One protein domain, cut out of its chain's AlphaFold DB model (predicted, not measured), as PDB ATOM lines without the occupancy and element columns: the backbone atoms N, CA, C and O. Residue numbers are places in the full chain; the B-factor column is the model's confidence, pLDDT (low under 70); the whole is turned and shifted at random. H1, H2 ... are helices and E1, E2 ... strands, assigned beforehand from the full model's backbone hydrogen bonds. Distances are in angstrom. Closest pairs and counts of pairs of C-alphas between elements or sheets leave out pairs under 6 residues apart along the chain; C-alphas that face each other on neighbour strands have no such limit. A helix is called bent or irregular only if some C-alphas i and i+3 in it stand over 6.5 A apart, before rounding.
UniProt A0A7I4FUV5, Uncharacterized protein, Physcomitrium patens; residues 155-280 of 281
ATOM      1  N   ALA A 155      20.693 -35.511  -5.040       76.38
ATOM      2  CA  ALA A 155      21.862 -34.838  -4.487       76.38
ATOM      3  C   ALA A 155      23.132 -35.717  -4.582       76.38
ATOM      4  O   ALA A 155      23.103 -36.910  -4.280       76.38
ATOM      5  N   ARG A 156      24.277 -35.117  -4.950       79.69
ATOM      6  CA  ARG A 156      25.559 -35.838  -5.129       79.69
ATOM      7  C   ARG A 156      25.935 -36.727  -3.941       79.69
ATOM      8  O   ARG A 156      26.442 -37.824  -4.146       79.69
ATOM      9  N   LYS A 157      25.632 -36.283  -2.715       84.88
ATOM     10  CA  LYS A 157      25.877 -37.048  -1.482       84.88
ATOM     11  C   LYS A 157      25.166 -38.411  -1.455       84.88
ATOM     12  O   LYS A 157      25.666 -39.352  -0.853       84.88
ATOM     13  N   ASP A 158      24.026 -38.535  -2.132       88.19
ATOM     14  CA  ASP A 158      23.191 -39.736  -2.117       88.19
ATOM     15  C   ASP A 158      23.484 -40.673  -3.306       88.19
ATOM     16  O   ASP A 158      23.099 -41.843  -3.280       88.19
ATOM     17  N   GLN A 159      24.218 -40.212  -4.327       84.56
ATOM     18  CA  GLN A 159      24.524 -41.000  -5.531       84.56
ATOM     19  C   GLN A 159      25.313 -42.280  -5.209       84.56
ATOM     20  O   GLN A 159      25.018 -43.347  -5.753       84.56
ATOM     21  N   GLY A 160      26.273 -42.199  -4.280       87.38
ATOM     22  CA  GLY A 160      27.040 -43.359  -3.823       87.38
ATOM     23  C   GLY A 160      26.145 -44.432  -3.198       87.38
ATOM     24  O   GLY A 160      26.240 -45.602  -3.566       87.38
ATOM     25  N   TYR A 161      25.211 -44.036  -2.331       89.50
ATOM     26  CA  TYR A 161      24.244 -44.946  -1.712       89.50
ATOM     27  C   TYR A 161      23.332 -45.598  -2.762       89.50
ATOM     28  O   TYR A 161      23.223 -46.821  -2.837       89.50
ATOM     29  N   VAL A 162      22.750 -44.778  -3.641       89.44
ATOM     30  CA  VAL A 162      21.816 -45.208  -4.691       89.44
ATOM     31  C   VAL A 162      22.449 -46.175  -5.693       89.44
ATOM     32  O   VAL A 162      21.798 -47.123  -6.135       89.44
ATOM     33  N   SER A 163      23.728 -45.992  -6.025       87.12
ATOM     34  CA  SER A 163      24.429 -46.840  -6.999       87.12
ATOM     35  C   SER A 163      24.496 -48.328  -6.608       87.12
ATOM     36  O   SER A 163      24.576 -49.193  -7.487       87.12
ATOM     37  N   HIS A 164      24.409 -48.639  -5.310       89.75
ATOM     38  CA  HIS A 164      24.453 -50.004  -4.781       89.75
ATOM     39  C   HIS A 164      23.070 -50.667  -4.693       89.75
ATOM     40  O   HIS A 164      22.978 -51.882  -4.490       89.75
ATOM     41  N   CYS A 165      21.992 -49.906  -4.877       91.81
ATOM     42  CA  CYS A 165      20.631 -50.403  -4.750       91.81
ATOM     43  C   CYS A 165      20.277 -51.335  -5.914       91.81
ATOM     44  O   CYS A 165      20.165 -50.921  -7.067       91.81
ATOM     45  N   ARG A 166      20.106 -52.628  -5.609       91.12
ATOM     46  CA  ARG A 166      19.631 -53.644  -6.568       91.12
ATOM     47  C   ARG A 166      18.138 -53.905  -6.448       91.12
ATOM     48  O   ARG A 166      17.487 -54.146  -7.463       91.12
ATOM     49  N   PHE A 167      17.622 -53.827  -5.228       93.00
ATOM     50  CA  PHE A 167      16.207 -53.905  -4.908       93.00
ATOM     51  C   PHE A 167      15.809 -52.611  -4.212       93.00
ATOM     52  O   PHE A 167      16.527 -52.137  -3.331       93.00
ATOM     53  N   LEU A 168      14.692 -52.025  -4.624       95.12
ATOM     54  CA  LEU A 168      14.273 -50.708  -4.169       95.12
ATOM     55  C   LEU A 168      12.820 -50.745  -3.705       95.12
ATOM     56  O   LEU A 168      11.942 -51.200  -4.432       95.12
ATOM     57  N   VAL A 169      12.563 -50.207  -2.520       96.25
ATOM     58  CA  VAL A 169      11.241 -49.719  -2.134       96.25
ATOM     59  C   VAL A 169      11.342 -48.205  -2.079       96.25
ATOM     60  O   VAL A 169      12.170 -47.668  -1.346       96.25
ATOM     61  N   ALA A 170      10.526 -47.520  -2.870       96.12
ATOM     62  CA  ALA A 170      10.534 -46.074  -2.973       96.12
ATOM     63  C   ALA A 170       9.169 -45.483  -2.615       96.12
ATOM     64  O   ALA A 170       8.123 -46.032  -2.966       96.12
ATOM     65  N   THR A 171       9.197 -44.337  -1.951       95.88
ATOM     66  CA  THR A 171       8.037 -43.476  -1.707       95.88
ATOM     67  C   THR A 171       8.400 -42.024  -2.009       95.88
ATOM     68  O   THR A 171       9.576 -41.698  -2.200       95.88
ATOM     69  N   GLY A 172       7.400 -41.152  -2.080       94.56
ATOM     70  CA  GLY A 172       7.585 -39.733  -2.353       94.56
ATOM     71  C   GLY A 172       6.669 -38.860  -1.505       94.56
ATOM     72  O   GLY A 172       5.478 -39.151  -1.417       94.56
ATOM     73  N   ILE A 173       7.219 -37.791  -0.926       93.81
ATOM     74  CA  ILE A 173       6.471 -36.764  -0.189       93.81
ATOM     75  C   ILE A 173       6.885 -35.398  -0.728       93.81
ATOM     76  O   ILE A 173       8.060 -35.054  -0.737       93.81
ATOM     77  N   PHE A 174       5.912 -34.631  -1.199       92.44
ATOM     78  CA  PHE A 174       6.127 -33.318  -1.799       92.44
ATOM     79  C   PHE A 174       5.203 -32.323  -1.110       92.44
ATOM     80  O   PHE A 174       4.067 -32.688  -0.805       92.44
ATOM     81  N   ASP A 175       5.689 -31.107  -0.856       90.50
ATOM     82  CA  ASP A 175       4.950 -30.023  -0.194       90.50
ATOM     83  C   ASP A 175       4.361 -30.432   1.171       90.50
ATOM     84  O   ASP A 175       3.344 -29.913   1.621       90.50
ATOM     85  N   ASN A 176       4.985 -31.421   1.825       87.31
ATOM     86  CA  ASN A 176       4.558 -31.987   3.102       87.31
ATOM     87  C   ASN A 176       3.065 -32.406   3.138       87.31
ATOM     88  O   ASN A 176       2.419 -32.354   4.184       87.31
ATOM     89  N   TYR A 177       2.504 -32.832   1.997       84.88
ATOM     90  CA  TYR A 177       1.094 -33.245   1.919       84.88
ATOM     91  C   TYR A 177       0.779 -34.496   2.740       84.88
ATOM     92  O   TYR A 177      -0.330 -34.632   3.258       84.88
ATOM     93  N   ASP A 178       1.739 -35.413   2.831       85.12
ATOM     94  CA  ASP A 178       1.563 -36.729   3.432       85.12
ATOM     95  C   ASP A 178       2.515 -36.922   4.613       85.12
ATOM     96  O   ASP A 178       3.650 -36.445   4.612       85.12
ATOM     97  N   GLN A 179       2.071 -37.692   5.608       85.75
ATOM     98  CA  GLN A 179       2.946 -38.141   6.687       85.75
ATOM     99  C   GLN A 179       3.701 -39.412   6.274       85.75
ATOM    100  O   GLN A 179       3.093 -40.337   5.731       85.75
ATOM    101  N   PRO A 180       5.008 -39.511   6.568       84.50
ATOM    102  CA  PRO A 180       5.800 -40.682   6.224       84.50
ATOM    103  C   PRO A 180       5.374 -41.915   7.030       84.50
ATOM    104  O   PRO A 180       5.674 -42.042   8.218       84.50
ATOM    105  N   HIS A 181       4.723 -42.874   6.369       92.12
ATOM    106  CA  HIS A 181       4.421 -44.181   6.953       92.12
ATOM    107  C   HIS A 181       5.611 -45.135   6.815       92.12
ATOM    108  O   HIS A 181       6.185 -45.292   5.736       92.12
ATOM    109  N   GLN A 182       5.999 -45.793   7.910       91.88
ATOM    110  CA  GLN A 182       7.081 -46.778   7.880       91.88
ATOM    111  C   GLN A 182       6.578 -48.144   7.395       91.88
ATOM    112  O   GLN A 182       5.499 -48.563   7.811       91.88
ATOM    113  N   PRO A 183       7.357 -48.869   6.575       94.00
ATOM    114  CA  PRO A 183       7.080 -50.262   6.264       94.00
ATOM    115  C   PRO A 183       6.990 -51.110   7.534       94.00
ATOM    116  O   PRO A 183       7.824 -50.985   8.435       94.00
ATOM    117  N   SER A 184       6.025 -52.020   7.584       91.88
ATOM    118  CA  SER A 184       5.885 -53.008   8.648       91.88
ATOM    119  C   SER A 184       6.156 -54.423   8.137       91.88
ATOM    120  O   SER A 184       6.110 -54.711   6.942       91.88
ATOM    121  N   ASN A 185       6.483 -55.330   9.063       92.12
ATOM    122  CA  ASN A 185       6.768 -56.744   8.776       92.12
ATOM    123  C   ASN A 185       7.925 -56.991   7.785       92.12
ATOM    124  O   ASN A 185       7.952 -58.020   7.114       92.12
ATOM    125  N   VAL A 186       8.898 -56.081   7.714       93.56
ATOM    126  CA  VAL A 186      10.106 -56.255   6.895       93.56
ATOM    127  C   VAL A 186      11.065 -57.228   7.590       93.56
ATOM    128  O   VAL A 186      11.498 -56.992   8.720       93.56
ATOM    129  N   SER A 187      11.416 -58.334   6.932       92.94
ATOM    130  CA  SER A 187      12.395 -59.291   7.452       92.94
ATOM    131  C   SER A 187      13.811 -58.718   7.460       92.94
ATOM    132  O   SER A 187      14.162 -57.806   6.713       92.94
ATOM    133  N   ARG A 188      14.687 -59.331   8.264       92.75
ATOM    134  CA  ARG A 188      16.120 -58.990   8.290       92.75
ATOM    135  C   ARG A 188      16.792 -59.160   6.927       92.75
ATOM    136  O   ARG A 188      17.711 -58.411   6.614       92.75
ATOM    137  N   LEU A 189      16.350 -60.142   6.137       91.06
ATOM    138  CA  LEU A 189      16.871 -60.357   4.789       91.06
ATOM    139  C   LEU A 189      16.478 -59.194   3.878       91.06
ATOM    140  O   LEU A 189      17.357 -58.601   3.257       91.06
ATOM    141  N   ALA A 190      15.192 -58.832   3.857       93.00
ATOM    142  CA  ALA A 190      14.703 -57.698   3.081       93.00
ATOM    143  C   ALA A 190      15.410 -56.396   3.475       93.00
ATOM    144  O   ALA A 190      15.924 -55.700   2.608       93.00
ATOM    145  N   HIS A 191      15.547 -56.132   4.777       92.38
ATOM    146  CA  HIS A 191      16.256 -54.959   5.294       92.38
ATOM    147  C   HIS A 191      17.725 -54.874   4.842       92.38
ATOM    148  O   HIS A 191      18.281 -53.787   4.750       92.38
ATOM    149  N   LYS A 192      18.374 -56.012   4.559       92.06
ATOM    150  CA  LYS A 192      19.770 -56.053   4.105       92.06
ATOM    151  C   LYS A 192      19.922 -55.831   2.597       92.06
ATOM    152  O   LYS A 192      20.961 -55.340   2.168       92.06
ATOM    153  N   ILE A 193      18.947 -56.258   1.794       92.12
ATOM    154  CA  ILE A 193      19.079 -56.283   0.327       92.12
ATOM    155  C   ILE A 193      18.285 -55.179  -0.381       92.12
ATOM    156  O   ILE A 193      18.625 -54.829  -1.511       92.12
ATOM    157  N   PHE A 194      17.223 -54.668   0.250       95.06
ATOM    158  CA  PHE A 194      16.428 -53.564  -0.274       95.06
ATOM    159  C   PHE A 194      16.960 -52.238   0.243       95.06
ATOM    160  O   PHE A 194      17.175 -52.058   1.438       95.06
ATOM    161  N   CYS A 195      17.070 -51.275  -0.663       96.19
ATOM    162  CA  CYS A 195      17.110 -49.875  -0.292       96.19
ATOM    163  C   CYS A 195      15.682 -49.383  -0.055       96.19
ATOM    164  O   CYS A 195      14.821 -49.544  -0.918       96.19
ATOM    165  N   PHE A 196      15.448 -48.748   1.089       96.81
ATOM    166  CA  PHE A 196      14.212 -48.028   1.383       96.81
ATOM    167  C   PHE A 196      14.482 -46.543   1.191       96.81
ATOM    168  O   PHE A 196      15.276 -45.964   1.928       96.81
ATOM    169  N   ILE A 197      13.875 -45.935   0.174       96.25
ATOM    170  CA  ILE A 197      14.153 -44.552  -0.224       96.25
ATOM    171  C   ILE A 197      12.874 -43.723  -0.195       96.25
ATOM    172  O   ILE A 197      11.835 -44.130  -0.705       96.25
ATOM    173  N   MET A 198      12.972 -42.533   0.379       96.06
ATOM    174  CA  MET A 198      11.932 -41.519   0.367       96.06
ATOM    175  C   MET A 198      12.444 -40.305  -0.387       96.06
ATOM    176  O   MET A 198      13.397 -39.656   0.039       96.06
ATOM    177  N   LEU A 199      11.816 -40.015  -1.518       94.50
ATOM    178  CA  LEU A 199      12.107 -38.828  -2.306       94.50
ATOM    179  C   LEU A 199      11.282 -37.667  -1.763       94.50
ATOM    180  O   LEU A 199      10.064 -37.783  -1.635       94.50
ATOM    181  N   ALA A 200      11.946 -36.569  -1.428       93.62
ATOM    182  CA  ALA A 200      11.302 -35.420  -0.812       93.62
ATOM    183  C   ALA A 200      11.761 -34.111  -1.447       93.62
ATOM    184  O   ALA A 200      12.903 -34.005  -1.886       93.62
ATOM    185  N   ASP A 201      10.887 -33.111  -1.501       91.88
ATOM    186  CA  ASP A 201      11.293 -31.750  -1.849       91.88
ATOM    187  C   ASP A 201      11.890 -31.006  -0.651       91.88
ATOM    188  O   ASP A 201      11.820 -31.452   0.497       91.88
ATOM    189  N   HIS A 202      12.473 -29.841  -0.927       91.31
ATOM    190  CA  HIS A 202      13.112 -29.014   0.092       91.31
ATOM    191  C   HIS A 202      12.168 -28.672   1.260       91.31
ATOM    192  O   HIS A 202      12.560 -28.739   2.425       91.31
ATOM    193  N   VAL A 203      10.902 -28.357   0.955       92.88
ATOM    194  CA  VAL A 203       9.870 -28.019   1.952       92.88
ATOM    195  C   VAL A 203       9.602 -29.197   2.893       92.88
ATOM    196  O   VAL A 203       9.584 -29.028   4.117       92.88
ATOM    197  N   SER A 204       9.444 -30.405   2.347       93.56
ATOM    198  CA  SER A 204       9.200 -31.608   3.147       93.56
ATOM    199  C   SER A 204      10.418 -31.980   3.991       93.56
ATOM    200  O   SER A 204      10.271 -32.260   5.179       93.56
ATOM    201  N   VAL A 205      11.633 -31.915   3.426       93.56
ATOM    202  CA  VAL A 205      12.875 -32.186   4.176       93.56
ATOM    203  C   VAL A 205      13.003 -31.246   5.371       93.56
ATOM    204  O   VAL A 205      13.208 -31.716   6.490       93.56
ATOM    205  N   LYS A 206      12.795 -29.942   5.164       93.69
ATOM    206  CA  LYS A 206      12.832 -28.946   6.241       93.69
ATOM    207  C   LYS A 206      11.787 -29.229   7.323       93.69
ATOM    208  O   LYS A 206      12.085 -29.127   8.509       93.69
ATOM    209  N   THR A 207      10.590 -29.660   6.933       93.75
ATOM    210  CA  THR A 207       9.535 -30.029   7.889       93.75
ATOM    211  C   THR A 207       9.937 -31.246   8.733       93.75
ATOM    212  O   THR A 207       9.678 -31.287   9.937       93.75
ATOM    213  N   PHE A 208      10.623 -32.233   8.148       93.38
ATOM    214  CA  PHE A 208      11.151 -33.376   8.902       93.38
ATOM    215  C   PHE A 208      12.270 -32.978   9.872       93.38
ATOM    216  O   PHE A 208      12.354 -33.548  10.965       93.38
ATOM    217  N   GLU A 209      13.107 -32.007   9.496       92.50
ATOM    218  CA  GLU A 209      14.141 -31.432  10.365       92.50
ATOM    219  C   GLU A 209      13.522 -30.677  11.550       92.50
ATOM    220  O   GLU A 209      13.855 -30.957  12.702       92.50
ATOM    221  N   GLU A 210      12.565 -29.782  11.291       93.06
ATOM    222  CA  GLU A 210      11.851 -29.012  12.319       93.06
ATOM    223  C   GLU A 210      11.055 -29.919  13.270       93.06
ATOM    224  O   GLU A 210      11.069 -29.728  14.489       93.06
ATOM    225  N   GLY A 211      10.423 -30.960  12.723       89.38
ATOM    226  CA  GLY A 211       9.711 -31.986  13.482       89.38
ATOM    227  C   GLY A 211      10.616 -32.958  14.248       89.38
ATOM    228  O   GLY A 211      10.103 -33.806  14.975       89.38
ATOM    229  N   LYS A 212      11.948 -32.851  14.112       87.88
ATOM    230  CA  LYS A 212      12.952 -33.753  14.714       87.88
ATOM    231  C   LYS A 212      12.753 -35.232  14.355       87.88
ATOM    232  O   LYS A 212      13.151 -36.119  15.108       87.88
ATOM    233  N   PHE A 213      12.139 -35.504  13.205       87.88
ATOM    234  CA  PHE A 213      11.977 -36.859  12.670       87.88
ATOM    235  C   PHE A 213      13.203 -37.311  11.876       87.88
ATOM    236  O   PHE A 213      13.409 -38.511  11.688       87.88
ATOM    237  N   LEU A 214      13.990 -36.346  11.396       92.81
ATOM    238  CA  LEU A 214      15.155 -36.581  10.565       92.81
ATOM    239  C   LEU A 214      16.387 -36.926  11.415       92.81
ATOM    240  O   LEU A 214      16.789 -36.168  12.296       92.81
ATOM    241  N   VAL A 215      17.001 -38.068  11.117       93.81
ATOM    242  CA  VAL A 215      18.239 -38.558  11.735       93.81
ATOM    243  C   VAL A 215      19.338 -38.572  10.681       93.81
ATOM    244  O   VAL A 215      19.114 -39.053   9.572       93.81
ATOM    245  N   ARG A 216      20.523 -38.049  11.011       92.50
ATOM    246  CA  ARG A 216      21.673 -38.038  10.097       92.50
ATOM    247  C   ARG A 216      22.656 -39.156  10.447       92.50
ATOM    248  O   ARG A 216      22.983 -39.322  11.620       92.50
ATOM    249  N   ASP A 217      23.092 -39.920   9.451       90.31
ATOM    250  CA  ASP A 217      24.126 -40.947   9.606       90.31
ATOM    251  C   ASP A 217      25.549 -40.372   9.460       90.31
ATOM    252  O   ASP A 217      25.740 -39.197   9.133       90.31
ATOM    253  N   GLU A 218      26.557 -41.215   9.704       86.81
ATOM    254  CA  GLU A 218      27.984 -40.865   9.618       86.81
ATOM    255  C   GLU A 218      28.426 -40.426   8.210       86.81
ATOM    256  O   GLU A 218      29.386 -39.674   8.073       86.81
ATOM    257  N   ASN A 219      27.706 -40.847   7.168       84.81
ATOM    258  CA  ASN A 219      27.965 -40.512   5.766       84.81
ATOM    259  C   ASN A 219      27.090 -39.344   5.285       84.81
ATOM    260  O   ASN A 219      26.792 -39.227   4.094       84.81
ATOM    261  N   GLU A 220      26.639 -38.493   6.211       84.94
ATOM    262  CA  GLU A 220      25.767 -37.344   5.960       84.94
ATOM    263  C   GLU A 220      24.385 -37.673   5.374       84.94
ATOM    264  O   GLU A 220      23.704 -36.819   4.775       84.94
ATOM    265  N   GLY A 221      23.958 -38.913   5.555       89.88
ATOM    266  CA  GLY A 221      22.699 -39.397   5.060       89.88
ATOM    267  C   GLY A 221      21.530 -39.074   5.958       89.88
ATOM    268  O   GLY A 221      21.582 -39.312   7.154       89.88
ATOM    269  N   ASN A 222      20.457 -38.553   5.372       94.44
ATOM    270  CA  ASN A 222      19.233 -38.209   6.080       94.44
ATOM    271  C   ASN A 222      18.284 -39.411   6.109       94.44
ATOM    272  O   ASN A 222      18.053 -40.035   5.071       94.44
ATOM    273  N   TRP A 223      17.698 -39.692   7.269       95.00
ATOM    274  CA  TRP A 223      16.803 -40.822   7.499       95.00
ATOM    275  C   TRP A 223      15.549 -40.412   8.264       95.00
ATOM    276  O   TRP A 223      15.617 -39.593   9.175       95.00
ATOM    277  N   VAL A 224      14.418 -41.035   7.938       94.69
ATOM    278  CA  VAL A 224      13.179 -40.988   8.730       94.69
ATOM    279  C   VAL A 224      12.725 -42.427   8.952       94.69
ATOM    280  O   VAL A 224      12.161 -43.076   8.067       94.69
ATOM    281  N   GLY A 225      13.017 -42.963  10.139       93.25
ATOM    282  CA  GLY A 225      12.828 -44.386  10.413       93.25
ATOM    283  C   GLY A 225      13.662 -45.261   9.474       93.25
ATOM    284  O   GLY A 225      14.873 -45.096   9.390       93.25
ATOM    285  N   MET A 226      13.007 -46.177   8.754       93.81
ATOM    286  CA  MET A 226      13.653 -47.040   7.752       93.81
ATOM    287  C   MET A 226      13.971 -46.313   6.435       93.81
ATOM    288  O   MET A 226      14.734 -46.821   5.618       93.81
ATOM    289  N   TRP A 227      13.377 -45.146   6.189       96.12
ATOM    290  CA  TRP A 227      13.509 -44.464   4.908       96.12
ATOM    291  C   TRP A 227      14.787 -43.643   4.834       96.12
ATOM    292  O   TRP A 227      14.969 -42.718   5.625       96.12
ATOM    293  N   ARG A 228      15.617 -43.900   3.819       95.75
ATOM    294  CA  ARG A 228      16.656 -42.964   3.393       95.75
ATOM    295  C   ARG A 228      15.993 -41.797   2.675       95.75
ATOM    296  O   ARG A 228      15.466 -41.970   1.579       95.75
ATOM    297  N   VAL A 229      16.026 -40.619   3.281       95.31
ATOM    298  CA  VAL A 229      15.504 -39.390   2.683       95.31
ATOM    299  C   VAL A 229      16.517 -38.862   1.675       95.31
ATOM    300  O   VAL A 229      17.671 -38.601   2.021       95.31
ATOM    301  N   ILE A 230      16.071 -38.710   0.432       93.31
ATOM    302  CA  ILE A 230      16.825 -38.103  -0.660       93.31
ATOM    303  C   ILE A 230      16.072 -36.847  -1.084       93.31
ATOM    304  O   ILE A 230      14.941 -36.914  -1.570       93.31
ATOM    305  N   GLU A 231      16.713 -35.701  -0.877       90.75
ATOM    306  CA  GLU A 231      16.190 -34.409  -1.312       90.75
ATOM    307  C   GLU A 231      16.300 -34.308  -2.835       90.75
ATOM    308  O   GLU A 231      17.399 -34.409  -3.393       90.75
ATOM    309  N   MET A 232      15.165 -34.104  -3.505       85.75
ATOM    310  CA  MET A 232      15.128 -33.858  -4.938       85.75
ATOM    311  C   MET A 232      15.354 -32.377  -5.218       85.75
ATOM    312  O   MET A 232      14.532 -31.531  -4.858       85.75
ATOM    313  N   LYS A 233      16.470 -32.068  -5.877       77.19
ATOM    314  CA  LYS A 233      16.805 -30.702  -6.296       77.19
ATOM    315  C   LYS A 233      16.285 -30.443  -7.707       77.19
ATOM    316  O   LYS A 233      16.124 -31.379  -8.481       77.19
ATOM    317  N   SER A 234      16.035 -29.175  -8.032       74.19
ATOM    318  CA  SER A 234      15.679 -28.736  -9.392       74.19
ATOM    319  C   SER A 234      14.440 -29.441  -9.964       74.19
ATOM    320  O   SER A 234      14.473 -30.014 -11.053       74.19
ATOM    321  N   LEU A 235      13.340 -29.423  -9.205       79.12
ATOM    322  CA  LEU A 235      12.074 -30.008  -9.639       79.12
ATOM    323  C   LEU A 235      11.533 -29.308 -10.901       79.12
ATOM    324  O   LEU A 235      11.621 -28.088 -11.004       79.12
ATOM    325  N   PRO A 236      10.949 -30.057 -11.851       75.56
ATOM    326  CA  PRO A 236      10.612 -29.525 -13.170       75.56
ATOM    327  C   PRO A 236       9.314 -28.715 -13.251       75.56
ATOM    328  O   PRO A 236       9.032 -28.128 -14.296       75.56
ATOM    329  N   TYR A 237       8.489 -28.732 -12.207       81.25
ATOM    330  CA  TYR A 237       7.215 -28.022 -12.174       81.25
ATOM    331  C   TYR A 237       7.101 -27.184 -10.902       81.25
ATOM    332  O   TYR A 237       7.589 -27.588  -9.850       81.25
ATOM    333  N   ASP A 238       6.353 -26.086 -10.966       83.19
ATOM    334  CA  ASP A 238       5.990 -25.320  -9.765       83.19
ATOM    335  C   ASP A 238       4.958 -26.077  -8.903       83.19
ATOM    336  O   ASP A 238       4.902 -25.928  -7.686       83.19
ATOM    337  N   GLU A 239       4.138 -26.937  -9.525       87.94
ATOM    338  CA  GLU A 239       3.094 -27.708  -8.843       87.94
ATOM    339  C   GLU A 239       3.643 -29.021  -8.249       87.94
ATOM    340  O   GLU A 239       3.958 -29.976  -8.971       87.94
ATOM    341  N   ALA A 240       3.642 -29.125  -6.917       87.12
ATOM    342  CA  ALA A 240       4.128 -30.287  -6.165       87.12
ATOM    343  C   ALA A 240       3.482 -31.622  -6.579       87.12
ATOM    344  O   ALA A 240       4.150 -32.653  -6.683       87.12
ATOM    345  N   ARG A 241       2.186 -31.616  -6.916       87.31
ATOM    346  CA  ARG A 241       1.472 -32.820  -7.366       87.31
ATOM    347  C   ARG A 241       2.007 -33.368  -8.691       87.31
ATOM    348  O   ARG A 241       1.954 -34.579  -8.918       87.31
ATOM    349  N   ARG A 242       2.506 -32.504  -9.581       86.56
ATOM    350  CA  ARG A 242       3.176 -32.933 -10.819       86.56
ATOM    351  C   ARG A 242       4.572 -33.449 -10.511       86.56
ATOM    352  O   ARG A 242       4.929 -34.512 -11.015       86.56
ATOM    353  N   ASN A 243       5.295 -32.775  -9.620       86.25
ATOM    354  CA  ASN A 243       6.613 -33.217  -9.167       86.25
ATOM    355  C   ASN A 243       6.578 -34.605  -8.535       86.25
ATOM    356  O   ASN A 243       7.440 -35.410  -8.853       86.25
ATOM    357  N   GLY A 244       5.543 -34.950  -7.762       88.31
ATOM    358  CA  GLY A 244       5.378 -36.303  -7.217       88.31
ATOM    359  C   GLY A 244       5.132 -37.394  -8.268       88.31
ATOM    360  O   GLY A 244       5.439 -38.564  -8.034       88.31
ATOM    361  N   LYS A 245       4.630 -37.040  -9.462       88.50
ATOM    362  CA  LYS A 245       4.460 -37.997 -10.571       88.50
ATOM    363  C   LYS A 245       5.776 -38.318 -11.274       88.50
ATOM    364  O   LYS A 245       5.911 -39.425 -11.788       88.50
ATOM    365  N   VAL A 246       6.724 -37.384 -11.291       83.56
ATOM    366  CA  VAL A 246       8.025 -37.553 -11.955       83.56
ATOM    367  C   VAL A 246       8.776 -38.778 -11.418       83.56
ATOM    368  O   VAL A 246       8.999 -39.705 -12.197       83.56
ATOM    369  N   PRO A 247       9.100 -38.877 -10.113       87.06
ATOM    370  CA  PRO A 247       9.831 -40.022  -9.596       87.06
ATOM    371  C   PRO A 247       8.999 -41.301  -9.641       87.06
ATOM    372  O   PRO A 247       9.554 -42.363  -9.892       87.06
ATOM    373  N   LYS A 248       7.670 -41.206  -9.493       89.69
ATOM    374  CA  LYS A 248       6.753 -42.346  -9.604       89.69
ATOM    375  C   LYS A 248       6.826 -43.031 -10.969       89.69
ATOM    376  O   LYS A 248       6.773 -44.254 -11.040       89.69
ATOM    377  N   LEU A 249       6.922 -42.252 -12.047       86.00
ATOM    378  CA  LEU A 249       6.981 -42.768 -13.417       86.00
ATOM    379  C   LEU A 249       8.415 -43.089 -13.862       86.00
ATOM    380  O   LEU A 249       8.623 -44.002 -14.659       86.00
ATOM    381  N   LEU A 250       9.407 -42.363 -13.341       82.06
ATOM    382  CA  LEU A 250      10.800 -42.426 -13.792       82.06
ATOM    383  C   LEU A 250      11.755 -43.068 -12.777       82.06
ATOM    384  O   LEU A 250      12.963 -42.851 -12.853       82.06
ATOM    385  N   LEU A 251      11.252 -43.907 -11.863       86.75
ATOM    386  CA  LEU A 251      12.081 -44.664 -10.911       86.75
ATOM    387  C   LEU A 251      13.256 -45.380 -11.589       86.75
ATOM    388  O   LEU A 251      14.386 -45.318 -11.115       86.75
ATOM    389  N   HIS A 252      12.999 -46.031 -12.721       81.44
ATOM    390  CA  HIS A 252      14.016 -46.763 -13.475       81.44
ATOM    391  C   HIS A 252      15.164 -45.866 -13.973       81.44
ATOM    392  O   HIS A 252      16.277 -46.351 -14.147       81.44
ATOM    393  N   ARG A 253      14.917 -44.562 -14.168       79.06
ATOM    394  CA  ARG A 253      15.949 -43.584 -14.549       79.06
ATOM    395  C   ARG A 253      16.668 -42.993 -13.348       79.06
ATOM    396  O   ARG A 253      17.863 -42.763 -13.423       79.06
ATOM    397  N   LEU A 254      15.949 -42.760 -12.251       81.94
ATOM    398  CA  LEU A 254      16.537 -42.266 -11.004       81.94
ATOM    399  C   LEU A 254      17.448 -43.314 -10.347       81.94
ATOM    400  O   LEU A 254      18.420 -42.969  -9.679       81.94
ATOM    401  N   PHE A 255      17.151 -44.599 -10.551       86.88
ATOM    402  CA  PHE A 255      17.871 -45.713  -9.940       86.88
ATOM    403  C   PHE A 255      18.286 -46.756 -10.995       86.88
ATOM    404  O   PHE A 255      17.859 -47.909 -10.918       86.88
ATOM    405  N   PRO A 256      19.161 -46.417 -11.959       81.06
ATOM    406  CA  PRO A 256      19.433 -47.248 -13.141       81.06
ATOM    407  C   PRO A 256      20.135 -48.582 -12.834       81.06
ATOM    408  O   PRO A 256      20.174 -49.486 -13.666       81.06
ATOM    409  N   LYS A 257      20.723 -48.735 -11.641       84.62
ATOM    410  CA  LYS A 257      21.336 -49.999 -11.187       84.62
ATOM    411  C   LYS A 257      20.348 -50.937 -10.482       84.62
ATOM    412  O   LYS A 257      20.717 -52.091 -10.210       84.62
ATOM    413  N   THR A 258      19.125 -50.465 -10.234       88.50
ATOM    414  CA  THR A 258      18.034 -51.228  -9.626       88.50
ATOM    415  C   THR A 258      17.451 -52.203 -10.637       88.50
ATOM    416  O   THR A 258      17.218 -51.859 -11.789       88.50
ATOM    417  N   ARG A 259      17.212 -53.437 -10.196       86.75
ATOM    418  CA  ARG A 259      16.596 -54.494 -11.009       86.75
ATOM    419  C   ARG A 259      15.102 -54.615 -10.749       86.75
ATOM    420  O   ARG A 259      14.341 -54.857 -11.673       86.75
ATOM    421  N   TYR A 260      14.703 -54.426  -9.494       88.50
ATOM    422  CA  TYR A 260      13.308 -54.449  -9.074       88.50
ATOM    423  C   TYR A 260      13.025 -53.266  -8.165       88.50
ATOM    424  O   TYR A 260      13.757 -53.028  -7.201       88.50
ATOM    425  N   SER A 261      11.946 -52.551  -8.458       91.88
ATOM    426  CA  SER A 261      11.510 -51.400  -7.680       91.88
ATOM    427  C   SER A 261      10.026 -51.485  -7.350       91.88
ATOM    428  O   SER A 261       9.215 -51.760  -8.232       91.88
ATOM    429  N   ILE A 262       9.670 -51.187  -6.105       93.44
ATOM    430  CA  ILE A 262       8.294 -51.068  -5.625       93.44
ATOM    431  C   ILE A 262       8.053 -49.597  -5.293       93.44
ATOM    432  O   ILE A 262       8.739 -49.048  -4.435       93.44
ATOM    433  N   TRP A 263       7.086 -48.961  -5.955       94.62
ATOM    434  CA  TRP A 263       6.628 -47.619  -5.587       94.62
ATOM    435  C   TRP A 263       5.432 -47.697  -4.642       94.62
ATOM    436  O   TRP A 263       4.466 -48.413  -4.919       94.62
ATOM    437  N   ILE A 264       5.459 -46.911  -3.571       93.88
ATOM    438  CA  ILE A 264       4.380 -46.803  -2.588       93.88
ATOM    439  C   ILE A 264       3.988 -45.333  -2.464       93.88
ATOM    440  O   ILE A 264       4.838 -44.455  -2.393       93.88
ATOM    441  N   ASP A 265       2.688 -45.060  -2.506       91.81
ATOM    442  CA  ASP A 265       2.149 -43.710  -2.319       91.81
ATOM    443  C   ASP A 265       2.399 -43.244  -0.871       91.81
ATOM    444  O   ASP A 265       2.256 -44.057   0.039       91.81
ATOM    445  N   GLY A 266       2.742 -41.970  -0.647       88.50
ATOM    446  CA  GLY A 266       3.161 -41.457   0.671       88.50
ATOM    447  C   GLY A 266       2.159 -41.720   1.801       88.50
ATOM    448  O   GLY A 266       2.550 -42.067   2.910       88.50
ATOM    449  N   LYS A 267       0.860 -41.669   1.488       88.38
ATOM    450  CA  LYS A 267      -0.248 -41.973   2.412       88.38
ATOM    451  C   LYS A 267      -0.457 -43.461   2.729       88.38
ATOM    452  O   LYS A 267      -1.360 -43.801   3.492       88.38
ATOM    453  N   LEU A 268       0.259 -44.363   2.057       92.12
ATOM    454  CA  LEU A 268       0.095 -45.810   2.191       92.12
ATOM    455  C   LEU A 268       1.260 -46.429   2.963       92.12
ATOM    456  O   LEU A 268       2.391 -45.956   2.933       92.12
ATOM    457  N   GLU A 269       0.974 -47.552   3.611       93.19
ATOM    458  CA  GLU A 269       1.951 -48.340   4.356       93.19
ATOM    459  C   GLU A 269       2.242 -49.660   3.630       93.19
ATOM    460  O   GLU A 269       1.320 -50.373   3.215       93.19
ATOM    461  N   LEU A 270       3.524 -50.024   3.520       93.19
ATOM    462  CA  LEU A 270       3.915 -51.371   3.114       93.19
ATOM    463  C   LEU A 270       3.717 -52.337   4.283       93.19
ATOM    464  O   LEU A 270       4.529 -52.358   5.200       93.19
ATOM    465  N   VAL A 271       2.661 -53.147   4.243       91.69
ATOM    466  CA  VAL A 271       2.317 -54.060   5.353       91.69
ATOM    467  C   VAL A 271       2.867 -55.483   5.210       91.69
ATOM    468  O   VAL A 271       2.710 -56.305   6.118       91.69
ATOM    469  N   ALA A 272       3.451 -55.802   4.057       90.31
ATOM    470  CA  ALA A 272       4.000 -57.113   3.731       90.31
ATOM    471  C   ALA A 272       5.474 -56.981   3.353       90.31
ATOM    472  O   ALA A 272       5.877 -55.985   2.758       90.31
ATOM    473  N   ASP A 273       6.262 -58.009   3.665       92.62
ATOM    474  CA  ASP A 273       7.676 -58.040   3.306       92.62
ATOM    475  C   ASP A 273       7.850 -57.898   1.776       92.62
ATOM    476  O   ASP A 273       7.224 -58.655   1.025       92.62
ATOM    477  N   PRO A 274       8.686 -56.960   1.289       93.06
ATOM    478  CA  PRO A 274       8.844 -56.724  -0.143       93.06
ATOM    479  C   PRO A 274       9.397 -57.937  -0.907       93.06
ATOM    480  O   PRO A 274       9.106 -58.077  -2.092       93.06
ATOM    481  N   LEU A 275      10.116 -58.858  -0.254       90.62
ATOM    482  CA  LEU A 275      10.529 -60.127  -0.867       90.62
ATOM    483  C   LEU A 275       9.335 -60.975  -1.299       90.62
ATOM    484  O   LEU A 275       9.367 -61.581  -2.366       90.62
ATOM    485  N   LEU A 276       8.275 -61.006  -0.491       89.38
ATOM    486  CA  LEU A 276       7.078 -61.793  -0.790       89.38
ATOM    487  C   LEU A 276       6.333 -61.261  -2.014       89.38
ATOM    488  O   LEU A 276       5.620 -62.010  -2.672       89.38
ATOM    489  N   ILE A 277       6.494 -59.972  -2.312       87.06
ATOM    490  CA  ILE A 277       5.906 -59.328  -3.488       87.06
ATOM    491  C   ILE A 277       6.692 -59.708  -4.749       87.06
ATOM    492  O   ILE A 277       6.088 -59.868  -5.808       87.06
ATOM    493  N   LEU A 278       8.014 -59.888  -4.637       78.94
ATOM    494  CA  LEU A 278       8.872 -60.233  -5.772       78.94
ATOM    495  C   LEU A 278       8.615 -61.629  -6.337       78.94
ATOM    496  O   LEU A 278       8.762 -61.798  -7.536       78.94
ATOM    497  N   GLU A 279       8.238 -62.616  -5.521       70.31
ATOM    498  CA  GLU A 279       8.052 -63.998  -6.007       70.31
ATOM    499  C   GLU A 279       6.967 -64.134  -7.084       70.31
ATOM    500  O   GLU A 279       6.973 -65.082  -7.864       70.31
ATOM    501  N   ARG A 280       6.063 -63.158  -7.172       62.91
ATOM    502  CA  ARG A 280       4.957 -63.177  -8.124       62.91
ATOM    503  C   ARG A 280       5.324 -62.662  -9.526       62.91
ATOM    504  O   ARG A 280       4.450 -62.679 -10.392       62.91
TER     505      ARG A 280
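AT A GLANCE: This is residues 155 to 280 of the 281 residues of an uncharacterized protein of Physcomitrium patens (UniProt A0A7I4FUV5). A strongly twisted sheet of five strands runs through the middle of a compact domain, with H1 and H5 over one face and H3 and H6 over the other. The small helices H2 and H4 only graze the sheet. The printed part has 126 residues, with six named helices and five named strands in the order H1 E1 H2 E2 H3 E3 E4 H4 H5 E5 H6. The sheet is mixed, in the order E3 E4 E2 E1 E5, and the class is mixed, helices and strands. The radius of gyration of the C-alphas is 13.7 A, and the rounded outline spans 39 by 29 by 28 A.

HOW THE PARTS SIT: E1, residues 167 to 173, is an inner strand, parallel to E2, residues 194 to 200, with N 169 and O 195 2.8 A apart, and to E5, residues 260 to 265, with N 170 and O 262 2.8 A apart. E4, residues 227 to 231, is parallel to E2, with N 198 and O 228 2.8 A apart. E3, residues 222 to 224, forms an antiparallel hairpin with E4, with N 229 and O 222 2.8 A apart. Three layers, helices on both faces of the sheet, are made by H1, residues 156 to 163, and H5, residues 245 to 254, on one face and H3, residues 202 to 210, on the other. H1 runs along the strands at a height over the sheet of 9.4 A; its closest C-alphas to E4 are those of Asp 158 and Ile 230, 6.7 A. H5 lies over E1 at a height of 8.6 A and only just along it, at 29.7 degrees on the local plane. H3 runs across the strands, at 69 degrees to E3 on the local plane; the C-alphas of His 202 and Glu 231 in E4 are closest, 6.4 A. H6, residues 274 to 278, on the opposite face from H5, is close to but not clearly touching H2, residues 188 to 193: the closest C-alphas, of Ala 190 and Leu 275, are 6.2 A apart. E1, H2, E2 form a strand-helix-strand unit, two parallel neighbour strands with a helix between, its crossover right-handed. E4 and E5, with H5 and H4, residues 240 to 243, between them in the chain, form a split unit, E2 and E1 between its strands, also right-handed. Every O i to N i+4 pair is within hydrogen-bond range in H2, H3 and H6, against 2 of 4 in H1 and 4 of 6 in H5; H4 is too short for one.

IN THESE COORDINATES: H1, 11.2 A long, begins at C-alpha 156 (25.559, -35.838, -5.129); it is only just irregular, C-alphas 157 and 160 being 6.8 A apart. H5, 12.8 A, is irregular, with C-alphas 249 and 252 8.1 A apart. E1 measures 20.3 A, E2 18.9 A, E5 16.9 A, H3 12.3 A and E4 12.1 A. H6 ends at C-alpha 278 (8.872, -60.233, -5.772).

THE WHOLE: The C-alphas farthest apart, of Glu 210 and Arg 280, are 40.4 A apart. The printed part has no cut; the links E1 to H2 and H3 to E3 are long. Mean pLDDT of the printed part is 89.3, and residue 280 is under 70.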